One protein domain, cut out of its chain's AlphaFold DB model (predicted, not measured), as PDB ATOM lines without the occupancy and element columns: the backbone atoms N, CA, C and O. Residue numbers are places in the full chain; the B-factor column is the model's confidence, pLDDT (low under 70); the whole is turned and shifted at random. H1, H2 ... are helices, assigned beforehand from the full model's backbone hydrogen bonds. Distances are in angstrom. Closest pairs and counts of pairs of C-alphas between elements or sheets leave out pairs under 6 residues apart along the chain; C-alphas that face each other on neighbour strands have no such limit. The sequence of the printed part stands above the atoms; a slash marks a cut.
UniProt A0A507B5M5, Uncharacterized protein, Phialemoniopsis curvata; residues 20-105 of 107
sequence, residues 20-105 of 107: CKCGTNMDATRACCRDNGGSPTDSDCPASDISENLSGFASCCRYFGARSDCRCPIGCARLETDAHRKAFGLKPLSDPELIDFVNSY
ATOM      1  N   CYS A  20      31.362 -28.117  -5.256       91.06
ATOM      2  CA  CYS A  20      30.658 -29.385  -5.351       91.06
ATOM      3  C   CYS A  20      30.295 -29.930  -3.966       91.06
ATOM      4  O   CYS A  20      31.089 -29.845  -3.021       91.06
ATOM      5  N   LYS A  21      29.121 -30.555  -3.865       93.44
ATOM      6  CA  LYS A  21      28.557 -31.190  -2.673       93.44
ATOM      7  C   LYS A  21      27.818 -32.482  -2.991       93.44
ATOM      8  O   LYS A  21      27.075 -32.588  -3.963       93.44
ATOM      9  N   CYS A  22      27.915 -33.424  -2.061       93.69
ATOM     10  CA  CYS A  22      27.075 -34.612  -1.980       93.69
ATOM     11  C   CYS A  22      25.731 -34.279  -1.291       93.69
ATOM     12  O   CYS A  22      25.420 -34.784  -0.208       93.69
ATOM     13  N   GLY A  23      24.942 -33.378  -1.883       89.19
ATOM     14  CA  GLY A  23      23.697 -32.879  -1.292       89.19
ATOM     15  C   GLY A  23      23.938 -32.185   0.053       89.19
ATOM     16  O   GLY A  23      24.768 -31.286   0.157       89.19
ATOM     17  N   THR A  24      23.222 -32.602   1.102       90.94
ATOM     18  CA  THR A  24      23.408 -32.088   2.473       90.94
ATOM     19  C   THR A  24      24.442 -32.874   3.289       90.94
ATOM     20  O   THR A  24      24.708 -32.515   4.437       90.94
ATOM     21  N   ASN A  25      25.041 -33.932   2.729       92.31
ATOM     22  CA  ASN A  25      25.996 -34.785   3.432       92.31
ATOM     23  C   ASN A  25      27.419 -34.204   3.348       92.31
ATOM     24  O   ASN A  25      28.192 -34.513   2.442       92.31
ATOM     25  N   MET A  26      27.755 -33.341   4.309       92.94
ATOM     26  CA  MET A  26      29.041 -32.634   4.356       92.94
ATOM     27  C   MET A  26      30.236 -33.577   4.545       92.94
ATOM     28  O   MET A  26      31.294 -33.345   3.959       92.94
ATOM     29  N   ASP A  27      30.074 -34.645   5.327       93.62
ATOM     30  CA  ASP A  27      31.132 -35.640   5.534       93.62
ATOM     31  C   ASP A  27      31.443 -36.381   4.231       93.62
ATOM     32  O   ASP A  27      32.615 -36.526   3.872       93.62
ATOM     33  N   ALA A  28      30.407 -36.758   3.472       94.69
ATOM     34  CA  ALA A  28      30.570 -37.332   2.139       94.69
ATOM     35  C   ALA A  28      31.241 -36.341   1.181       94.69
ATOM     36  O   ALA A  28      32.205 -36.715   0.518       94.69
ATOM     37  N   THR A  29      30.822 -35.068   1.158       95.00
ATOM     38  CA  THR A  29      31.478 -34.034   0.335       95.00
ATOM     39  C   THR A  29      32.977 -33.969   0.616       95.00
ATOM     40  O   THR A  29      33.786 -34.002  -0.308       95.00
ATOM     41  N   ARG A  30      33.372 -33.921   1.893       94.75
ATOM     42  CA  ARG A  30      34.784 -33.817   2.287       94.75
ATOM     43  C   ARG A  30      35.579 -35.068   1.935       94.75
ATOM     44  O   ARG A  30      36.713 -34.943   1.470       94.75
ATOM     45  N   ALA A  31      35.012 -36.250   2.172       95.00
ATOM     46  CA  ALA A  31      35.650 -37.519   1.841       95.00
ATOM     47  C   ALA A  31      35.848 -37.652   0.325       95.00
ATOM     48  O   ALA A  31      36.974 -37.845  -0.128       95.00
ATOM     49  N   CYS A  32      34.783 -37.443  -0.452       95.25
ATOM     50  CA  CYS A  32      34.814 -37.543  -1.907       95.25
ATOM     51  C   CYS A  32      35.712 -36.488  -2.553       95.25
ATOM     52  O   CYS A  32      36.385 -36.785  -3.535       95.25
ATOM     53  N   CYS A  33      35.785 -35.279  -1.990       95.38
ATOM     54  CA  CYS A  33      36.701 -34.253  -2.482       95.38
ATOM     55  C   CYS A  33      38.159 -34.713  -2.389       95.38
ATOM     56  O   CYS A  33      38.891 -34.661  -3.370       95.38
ATOM     57  N   ARG A  34      38.557 -35.231  -1.219       95.12
ATOM     58  CA  ARG A  34      39.926 -35.711  -0.974       95.12
ATOM     59  C   ARG A  34      40.274 -36.926  -1.821       95.12
ATOM     60  O   ARG A  34      41.388 -37.005  -2.325       95.12
ATOM     61  N   ASP A  35      39.328 -37.848  -1.974       94.50
ATOM     62  CA  ASP A  35      39.498 -39.053  -2.790       94.50
ATOM     63  C   ASP A  35      39.774 -38.714  -4.265       94.50
ATOM     64  O   ASP A  35      40.581 -39.364  -4.919       94.50
ATOM     65  N   ASN A  36      39.188 -37.617  -4.754       93.00
ATOM     66  CA  ASN A  36      39.361 -37.130  -6.123       93.00
ATOM     67  C   ASN A  36      40.479 -36.078  -6.258       93.00
ATOM     68  O   ASN A  36      40.546 -35.370  -7.261       93.00
ATOM     69  N   GLY A  37      41.364 -35.976  -5.259       91.62
ATOM     70  CA  GLY A  37      42.549 -35.112  -5.292       91.62
ATOM     71  C   GLY A  37      42.305 -33.646  -4.929       91.62
ATOM     72  O   GLY A  37      43.243 -32.852  -4.987       91.62
ATOM     73  N   GLY A  38      41.088 -33.283  -4.524       91.31
ATOM     74  CA  GLY A  38      40.741 -31.921  -4.137       91.31
ATOM     75  C   GLY A  38      40.947 -31.601  -2.659       91.31
ATOM     76  O   GLY A  38      41.081 -32.484  -1.804       91.31
ATOM     77  N   SER A  39      40.947 -30.304  -2.346       92.69
ATOM     78  CA  SER A  39      41.105 -29.796  -0.983       92.69
ATOM     79  C   SER A  39      39.798 -29.166  -0.494       92.69
ATOM     80  O   SER A  39      39.527 -28.006  -0.795       92.69
ATOM     81  N   PRO A  40      38.964 -29.891   0.279       89.81
ATOM     82  CA  PRO A  40      37.687 -29.347   0.722       89.81
ATOM     83  C   PRO A  40      37.893 -28.164   1.673       89.81
ATOM     84  O   PRO A  40      38.670 -28.248   2.630       89.81
ATOM     85  N   THR A  41      37.135 -27.100   1.440       86.94
ATOM     86  CA  THR A  41      37.052 -25.914   2.294       86.94
ATOM     87  C   THR A  41      35.706 -25.929   3.005       86.94
ATOM     88  O   THR A  41      34.661 -25.871   2.363       86.94
ATOM     89  N   ASP A  42      35.723 -26.047   4.333       85.06
ATOM     90  CA  ASP A  42      34.524 -26.190   5.167       85.06
ATOM     91  C   ASP A  42      33.602 -27.346   4.726       85.06
ATOM     92  O   ASP A  42      33.893 -28.515   5.004       85.06
ATOM     93  N   SER A  43      32.486 -27.018   4.065       84.31
ATOM     94  CA  SER A  43      31.448 -27.953   3.607       84.31
ATOM     95  C   SER A  43      31.435 -28.173   2.094       84.31
ATOM     96  O   SER A  43      30.518 -28.804   1.566       84.31
ATOM     97  N   ASP A  44      32.419 -27.613   1.403       88.62
ATOM     98  CA  ASP A  44      32.438 -27.401  -0.035       88.62
ATOM     99  C   ASP A  44      33.693 -28.035  -0.639       88.62
ATOM    100  O   ASP A  44      34.781 -27.963  -0.061       88.62
ATOM    101  N   CYS A  45      33.552 -28.668  -1.801       92.81
ATOM    102  CA  CYS A  45      34.690 -29.106  -2.603       92.81
ATOM    103  C   CYS A  45      34.873 -28.153  -3.786       92.81
ATOM    104  O   CYS A  45      33.992 -28.129  -4.638       92.81
ATOM    105  N   PRO A  46      35.956 -27.371  -3.889       91.75
ATOM    106  CA  PRO A  46      36.153 -26.484  -5.034       91.75
ATOM    107  C   PRO A  46      36.141 -27.292  -6.338       91.75
ATOM    108  O   PRO A  46      36.960 -28.193  -6.512       91.75
ATOM    109  N   ALA A  47      35.228 -27.000  -7.269       85.81
ATOM    110  CA  ALA A  47      35.111 -27.818  -8.484       85.81
ATOM    111  C   ALA A  47      36.367 -27.740  -9.361       85.81
ATOM    112  O   ALA A  47      36.694 -28.694 -10.058       85.81
ATOM    113  N   SER A  48      37.086 -26.617  -9.293       86.31
ATOM    114  CA  SER A  48      38.373 -26.424  -9.964       86.31
ATOM    115  C   SER A  48      39.400 -27.480  -9.558       86.31
ATOM    116  O   SER A  48      40.115 -27.986 -10.423       86.31
ATOM    117  N   ASP A  49      39.431 -27.857  -8.275       88.62
ATOM    118  CA  ASP A  49      40.384 -28.832  -7.738       88.62
ATOM    119  C   ASP A  49      40.140 -30.245  -8.282       88.62
ATOM    120  O   ASP A  49      41.072 -31.032  -8.413       88.62
ATOM    121  N   ILE A  50      38.883 -30.566  -8.594       90.31
ATOM    122  CA  ILE A  50      38.450 -31.893  -9.052       90.31
ATOM    123  C   ILE A  50      37.913 -31.871 -10.486       90.31
ATOM    124  O   ILE A  50      37.183 -32.775 -10.885       90.31
ATOM    125  N   SER A  51      38.254 -30.845 -11.268       87.94
ATOM    126  CA  SER A  51      37.686 -30.615 -12.605       87.94
ATOM    127  C   SER A  51      37.960 -31.745 -13.606       87.94
ATOM    128  O   SER A  51      37.207 -31.898 -14.564       87.94
ATOM    129  N   GLU A  52      39.002 -32.545 -13.364       87.38
ATOM    130  CA  GLU A  52      39.368 -33.734 -14.147       87.38
ATOM    131  C   GLU A  52      38.805 -35.051 -13.574       87.38
ATOM    132  O   GLU A  52      39.059 -36.118 -14.128       87.38
ATOM    133  N   ASN A  53      38.081 -34.997 -12.451       91.50
ATOM    134  CA  ASN A  53      37.555 -36.160 -11.727       91.50
ATOM    135  C   ASN A  53      36.101 -35.940 -11.259       91.50
ATOM    136  O   ASN A  53      35.674 -36.453 -10.218       91.50
ATOM    137  N   LEU A  54      35.306 -35.174 -12.010       91.50
ATOM    138  CA  LEU A  54      33.921 -34.861 -11.647       91.50
ATOM    139  C   LEU A  54      33.025 -36.109 -11.684       91.50
ATOM    140  O   LEU A  54      32.087 -36.223 -10.889       91.50
ATOM    141  N   SER A  55      33.305 -37.067 -12.576       90.88
ATOM    142  CA  SER A  55      32.628 -38.372 -12.594       90.88
ATOM    143  C   SER A  55      32.948 -39.209 -11.357       90.88
ATOM    144  O   SER A  55      32.053 -39.851 -10.797       90.88
ATOM    145  N   GLY A  56      34.200 -39.173 -10.898       91.25
ATOM    146  CA  GLY A  56      34.645 -39.854  -9.684       91.25
ATOM    147  C   GLY A  56      33.984 -39.274  -8.436       91.25
ATOM    148  O   GLY A  56      33.417 -40.019  -7.632       91.25
ATOM    149  N   PHE A  57      33.926 -37.943  -8.331       93.81
ATOM    150  CA  PHE A  57      33.228 -37.266  -7.239       93.81
ATOM    151  C   PHE A  57      31.733 -37.616  -7.209       93.81
ATOM    152  O   PHE A  57      31.209 -38.004  -6.162       93.81
ATOM    153  N   ALA A  58      31.050 -37.562  -8.359       92.81
ATOM    154  CA  ALA A  58      29.636 -37.925  -8.458       92.81
ATOM    155  C   ALA A  58      29.371 -39.386  -8.052       92.81
ATOM    156  O   ALA A  58      28.425 -39.665  -7.308       92.81
ATOM    157  N   SER A  59      30.239 -40.305  -8.484       92.31
ATOM    158  CA  SER A  59      30.174 -41.727  -8.131       92.31
ATOM    159  C   SER A  59      30.378 -41.952  -6.630       92.31
ATOM    160  O   SER A  59      29.655 -42.737  -6.011       92.31
ATOM    161  N   CYS A  60      31.322 -41.230  -6.026       94.44
ATOM    162  CA  CYS A  60      31.581 -41.284  -4.593       94.44
ATOM    163  C   CYS A  60      30.387 -40.765  -3.777       94.44
ATOM    164  O   CYS A  60      29.955 -41.436  -2.839       94.44
ATOM    165  N   CYS A  61      29.771 -39.638  -4.155       94.12
ATOM    166  CA  CYS A  61      28.567 -39.158  -3.469       94.12
ATOM    167  C   CYS A  61      27.455 -40.216  -3.465       94.12
ATOM    168  O   CYS A  61      26.823 -40.454  -2.431       94.12
ATOM    169  N   ARG A  62      27.264 -40.903  -4.598       92.12
ATOM    170  CA  ARG A  62      26.266 -41.968  -4.742       92.12
ATOM    171  C   ARG A  62      26.560 -43.165  -3.840       92.12
ATOM    172  O   ARG A  62      25.623 -43.733  -3.281       92.12
ATOM    173  N   TYR A  63      27.830 -43.519  -3.638       92.25
ATOM    174  CA  TYR A  63      28.228 -44.539  -2.658       92.25
ATOM    175  C   TYR A  63      27.758 -44.189  -1.235       92.25
ATOM    176  O   TYR A  63      27.295 -45.061  -0.505       92.25
ATOM    177  N   PHE A  64      27.777 -42.903  -0.872       92.50
ATOM    178  CA  PHE A  64      27.229 -42.397   0.394       92.50
ATOM    179  C   PHE A  64      25.706 -42.162   0.377       92.50
ATOM    180  O   PHE A  64      25.165 -41.572   1.313       92.50
ATOM    181  N   GLY A  65      25.000 -42.602  -0.669       91.81
ATOM    182  CA  GLY A  65      23.554 -42.423  -0.806       91.81
ATOM    183  C   GLY A  65      23.128 -40.970  -1.031       91.81
ATOM    184  O   GLY A  65      21.983 -40.623  -0.752       91.81
ATOM    185  N   ALA A  66      24.033 -40.114  -1.517       91.56
ATOM    186  CA  ALA A  66      23.763 -38.707  -1.790       91.56
ATOM    187  C   ALA A  66      23.995 -38.354  -3.266       91.56
ATOM    188  O   ALA A  66      24.843 -38.927  -3.947       91.56
ATOM    189  N   ARG A  67      23.242 -37.378  -3.777       90.62
ATOM    190  CA  ARG A  67      23.401 -36.900  -5.155       90.62
ATOM    191  C   ARG A  67      24.422 -35.770  -5.197       90.62
ATOM    192  O   ARG A  67      24.313 -34.838  -4.404       90.62
ATOM    193  N   SER A  68      25.363 -35.829  -6.138       90.38
ATOM    194  CA  SER A  68      26.280 -34.716  -6.408       90.38
ATOM    195  C   SER A  68      25.579 -33.580  -7.163       90.38
ATOM    196  O   SER A  68      24.829 -33.833  -8.112       90.38
ATOM    197  N   ASP A  69      25.833 -32.333  -6.775       89.88
ATOM    198  CA  ASP A  69      25.439 -31.134  -7.535       89.88
ATOM    199  C   ASP A  69      26.399 -30.832  -8.708       89.88
ATOM    200  O   ASP A  69      25.969 -30.305  -9.736       89.88
ATOM    201  N   CYS A  70      27.656 -31.264  -8.617       87.31
ATOM    202  CA  CYS A  70      28.606 -31.326  -9.719       87.31
ATOM    203  C   CYS A  70      28.443 -32.640 -10.468       87.31
ATOM    204  O   CYS A  70      28.842 -33.707  -9.993       87.31
ATOM    205  N   ARG A  71      27.825 -32.572 -11.646       76.38
ATOM    206  CA  ARG A  71      27.629 -33.733 -12.513       76.38
ATOM    207  C   ARG A  71      28.473 -33.610 -13.767       76.38
ATOM    208  O   ARG A  71      28.488 -32.575 -14.425       76.38
ATOM    209  N   CYS A  72      29.120 -34.716 -14.101       83.38
ATOM    210  CA  CYS A  72      29.915 -34.877 -15.303       83.38
ATOM    211  C   CYS A  72      29.017 -35.491 -16.395       83.38
ATOM    212  O   CYS A  72      28.634 -36.658 -16.277       83.38
ATOM    213  N   PRO A  73      28.608 -34.730 -17.431       83.25
ATOM    214  CA  PRO A  73      27.813 -35.278 -18.530       83.25
ATOM    215  C   PRO A  73      28.608 -36.335 -19.313       83.25
ATOM    216  O   PRO A  73      29.824 -36.438 -19.167       83.25
ATOM    217  N   ILE A  74      27.947 -37.078 -20.208       85.81
ATOM    218  CA  ILE A  74      28.559 -38.204 -20.946       85.81
ATOM    219  C   ILE A  74      29.902 -37.869 -21.607       85.81
ATOM    220  O   ILE A  74      30.836 -38.664 -21.532       85.81
ATOM    221  N   GLY A  75      30.026 -36.684 -22.215       84.81
ATOM    222  CA  GLY A  75      31.268 -36.260 -22.865       84.81
ATOM    223  C   GLY A  75      32.409 -36.037 -21.871       84.81
ATOM    224  O   GLY A  75      33.531 -36.456 -22.131       84.81
ATOM    225  N   CYS A  76      32.103 -35.444 -20.716       88.06
ATOM    226  CA  CYS A  76      33.042 -35.298 -19.604       88.06
ATOM    227  C   CYS A  76      33.450 -36.684 -19.079       88.06
ATOM    228  O   CYS A  76      34.634 -37.009 -19.049       88.06
ATOM    229  N   ALA A  77      32.476 -37.559 -18.798       88.56
ATOM    230  CA  ALA A  77      32.744 -38.871 -18.214       88.56
ATOM    231  C   ALA A  77      33.569 -39.756 -19.153       88.56
ATOM    232  O   ALA A  77      34.404 -40.529 -18.691       88.56
ATOM    233  N   ARG A  78      33.390 -39.626 -20.476       91.25
ATOM    234  CA  ARG A  78      34.223 -40.331 -21.457       91.25
ATOM    235  C   ARG A  78      35.685 -39.921 -21.347       91.25
ATOM    236  O   ARG A  78      36.540 -40.795 -21.314       91.25
ATOM    237  N   LEU A  79      35.962 -38.618 -21.295       90.19
ATOM    238  CA  LEU A  79      37.330 -38.107 -21.202       90.19
ATOM    239  C   LEU A  79      38.016 -38.611 -19.931       90.19
ATOM    240  O   LEU A  79      39.116 -39.155 -20.012       90.19
ATOM    241  N   GLU A  80      37.339 -38.494 -18.788       90.88
ATOM    242  CA  GLU A  80      37.878 -38.919 -17.493       90.88
ATOM    243  C   GLU A  80      38.087 -40.443 -17.442       90.88
ATOM    244  O   GLU A  80      39.180 -40.923 -17.130       90.88
ATOM    245  N   THR A  81      37.075 -41.230 -17.825       90.75
ATOM    246  CA  THR A  81      37.169 -42.701 -17.794       90.75
ATOM    247  C   THR A  81      38.166 -43.249 -18.806       90.75
ATOM    248  O   THR A  81      38.890 -44.188 -18.474       90.75
ATOM    249  N   ASP A  82      38.270 -42.679 -20.008       91.88
ATOM    250  CA  ASP A  82      39.257 -43.103 -21.002       91.88
ATOM    251  C   ASP A  82      40.680 -42.766 -20.540       91.88
ATOM    252  O   ASP A  82      41.572 -43.607 -20.675       91.88
ATOM    253  N   ALA A  83      40.898 -41.584 -19.949       89.69
ATOM    254  CA  ALA A  83      42.189 -41.203 -19.378       89.69
ATOM    255  C   ALA A  83      42.600 -42.146 -18.238       89.69
ATOM    256  O   ALA A  83      43.699 -42.709 -18.272       89.69
ATOM    257  N   HIS A  84      41.695 -42.394 -17.287       88.00
ATOM    258  CA  HIS A  84      41.928 -43.307 -16.171       88.00
ATOM    259  C   HIS A  84      42.216 -44.726 -16.672       88.00
ATOM    260  O   HIS A  84      43.256 -45.307 -16.375       88.00
ATOM    261  N   ARG A  85      41.350 -45.292 -17.517       92.56
ATOM    262  CA  ARG A  85      41.508 -46.663 -18.037       92.56
ATOM    263  C   ARG A  85      42.783 -46.826 -18.854       92.56
ATOM    264  O   ARG A  85      43.476 -47.829 -18.683       92.56
ATOM    265  N   LYS A  86      43.144 -45.829 -19.665       93.50
ATOM    266  CA  LYS A  86      44.412 -45.813 -20.402       93.50
ATOM    267  C   LYS A  86      45.620 -45.832 -19.464       93.50
ATOM    268  O   LYS A  86      46.575 -46.547 -19.764       93.50
ATOM    269  N   ALA A  87      45.580 -45.118 -18.337       91.81
ATOM    270  CA  ALA A  87      46.648 -45.153 -17.334       91.81
ATOM    271  C   ALA A  87      46.855 -46.561 -16.740       91.81
ATOM    272  O   ALA A  87      47.982 -46.933 -16.422       91.81
ATOM    273  N   PHE A  88      45.797 -47.379 -16.687       92.44
ATOM    274  CA  PHE A  88      45.851 -48.787 -16.270       92.44
ATOM    275  C   PHE A  88      45.996 -49.786 -17.434       92.44
ATOM    276  O   PHE A  88      45.855 -50.991 -17.230       92.44
ATOM    277  N   GLY A  89      46.256 -49.326 -18.664       93.94
ATOM    278  CA  GLY A  89      46.389 -50.196 -19.841       93.94
ATOM    279  C   GLY A  89      45.088 -50.893 -20.263       93.94
ATOM    280  O   GLY A  89      45.119 -51.885 -20.993       93.94
ATOM    281  N   LEU A  90      43.939 -50.396 -19.804       94.50
ATOM    282  CA  LEU A  90      42.620 -50.929 -20.122       94.50
ATOM    283  C   LEU A  90      42.047 -50.248 -21.370       94.50
ATOM    284  O   LEU A  90      42.260 -49.061 -21.619       94.50
ATOM    285  N   LYS A  91      41.252 -50.999 -22.142       95.00
ATOM    286  CA  LYS A  91      40.474 -50.441 -23.259       95.00
ATOM    287  C   LYS A  91      39.460 -49.396 -22.757       95.00
ATOM    288  O   LYS A  91      38.921 -49.609 -21.668       95.00
ATOM    289  N   PRO A  92      39.139 -48.350 -23.543       93.94
ATOM    290  CA  PRO A  92      37.996 -47.462 -23.307       93.94
ATOM    291  C   PRO A  92      36.704 -48.221 -22.996       93.94
ATOM    292  O   PRO A  92      36.539 -49.367 -23.433       93.94
ATOM    293  N   LEU A  93      35.793 -47.586 -22.258       92.31
ATOM    294  CA  LEU A  93      34.439 -48.122 -22.116       92.31
ATOM    295  C   LEU A  93      33.743 -48.115 -23.481       92.31
ATOM    296  O   LEU A  93      33.949 -47.211 -24.298       92.31
ATOM    297  N   SER A  94      32.925 -49.131 -23.741       95.88
ATOM    298  CA  SER A  94      31.961 -49.051 -24.836       95.88
ATOM    299  C   SER A  94      30.872 -48.030 -24.504       95.88
ATOM    300  O   SER A  94      30.648 -47.686 -23.345       95.88
ATOM    301  N   ASP A  95      30.177 -47.540 -25.526       93.62
ATOM    302  CA  ASP A  95      29.105 -46.560 -25.350       93.62
ATOM    303  C   ASP A  95      27.998 -47.012 -24.376       93.62
ATOM    304  O   ASP A  95      27.641 -46.205 -23.517       93.62
ATOM    305  N   PRO A  96      27.487 -48.266 -24.403       95.38
ATOM    306  CA  PRO A  96      26.527 -48.707 -23.389       95.38
ATOM    307  C   PRO A  96      27.127 -48.733 -21.975       95.38
ATOM    308  O   PRO A  96      26.477 -48.269 -21.046       95.38
ATOM    309  N   GLU A  97      28.378 -49.177 -21.805       94.69
ATOM    310  CA  GLU A  97      29.044 -49.173 -20.490       94.69
ATOM    311  C   GLU A  97      29.231 -47.748 -19.944       94.69
ATOM    312  O   GLU A  97      29.099 -47.517 -18.744       94.69
ATOM    313  N   LEU A  98      29.525 -46.779 -20.815       92.44
ATOM    314  CA  LEU A  98      29.628 -45.371 -20.437       92.44
ATOM    315  C   LEU A  98      28.267 -44.797 -20.025       92.44
ATOM    316  O   LEU A  98      28.186 -44.061 -19.043       92.44
ATOM    317  N   ILE A  99      27.212 -45.109 -20.780       92.06
ATOM    318  CA  ILE A  99      25.848 -44.677 -20.458       92.06
ATOM    319  C   ILE A  99      25.443 -45.227 -19.090       92.06
ATOM    320  O   ILE A  99      24.981 -44.461 -18.247       92.06
ATOM    321  N   ASP A 100      25.677 -46.515 -18.841       92.44
ATOM    322  CA  ASP A 100      25.397 -47.138 -17.546       92.44
ATOM    323  C   ASP A 100      26.202 -46.488 -16.418       92.44
ATOM    324  O   ASP A 100      25.645 -46.203 -15.359       92.44
ATOM    325  N   PHE A 101      27.485 -46.188 -16.647       90.69
ATOM    326  CA  PHE A 101      28.333 -45.487 -15.682       90.69
ATOM    327  C   PHE A 101      27.789 -44.097 -15.325       90.69
ATOM    328  O   PHE A 101      27.706 -43.759 -14.146       90.69
ATOM    329  N   VAL A 102      27.355 -43.312 -16.311       89.75
ATOM    330  CA  VAL A 102      26.810 -41.964 -16.072       89.75
ATOM    331  C   VAL A 102      25.434 -42.016 -15.413       89.75
ATOM    332  O   VAL A 102      25.184 -41.280 -14.461       89.75
ATOM    333  N   ASN A 103      24.564 -42.926 -15.850       90.19
ATOM    334  CA  ASN A 103      23.265 -43.155 -15.209       90.19
ATOM    335  C   ASN A 103      23.422 -43.623 -13.759       90.19
ATOM    336  O   ASN A 103      22.541 -43.418 -12.932       90.19
ATOM    337  N   SER A 104      24.564 -44.227 -13.434       85.31
ATOM    338  CA  SER A 104      24.902 -44.649 -12.083       85.31
ATOM    339  C   SER A 104      25.006 -43.476 -11.090       85.31
ATOM    340  O   SER A 104      24.931 -43.708  -9.886       85.31
ATOM    341  N   TYR A 105      25.160 -42.230 -11.551       82.25
ATOM    342  CA  TYR A 105      25.198 -41.058 -10.665       82.25
ATOM    343  C   TYR A 105      23.813 -40.631 -10.180       82.25
ATOM    344  O   TYR A 105      23.708 -39.901  -9.190       82.25
TER     345      TYR A 105
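Overview. This is residues 20 to 105 of the 107 residues of an uncharacterized protein of Phialemoniopsis curvata (UniProt A0A507B5M5). Four short helices follow one another through an elongated body, each touching the next at a wide angle: H1 lies toward one end, H2 sits in the middle between H1 and H3, and H3 and H4 spread as a V toward the other end, with the link of residues 88 to 94 joining the V's open ends. A long loop, residues 36 to 53, folds beside H1 and reaches one extreme of the body at Asp 42. The printed part has 86 residues with four named helices, in the order H1, H2, H3, H4, and no named strand; its class is all helix. It is compact, with a radius of gyration of the C-alphas of 12.5 A, and spans 37 by 22 by 17 A.

Arrangement. The longest helix is H3, residues 74 to 87. It touches H2, residues 54 to 63, with residues 76 to 80 alone; they are about perpendicular at 87 degrees, and the closest C-alphas, of Ser 55 and Ala 77, are 5.6 A apart. With residues 74 to 78 alone H3 touches H4, residues 95 to 103, closest at the C-alphas of Ile 74 and Val 102, 6.4 A apart. H3 and H4 run opposite ways at a steep tilt of 69 degrees, only just short of about perpendicular. H2 also touches H1, residues 26 to 35, opposite ways at a steep tilt of 48 degrees; the closest C-alphas, of Cys 32 and Phe 57, are 5.6 A apart. H1 is apart from H3 and H4. In H1, H2, H3 and H4 every O i to N i+4 pair is within hydrogen-bond range.

Along the chain. H3 is 19.7 A long, H2 14.4 A, H1 14.2 A and H4 12.2 A. C-alpha 26 begins H1 at (29.041, -32.634, 4.356), and C-alpha 103 ends H4 at (23.265, -43.155, -15.209).

Size, cuts and confidence. The two C-alphas farthest apart, of Asp 42 and Lys 91, are 37.8 A apart. The printed part has no cut, the link from H1 to H2 is long, and no printed residue is under 70 in pLDDT.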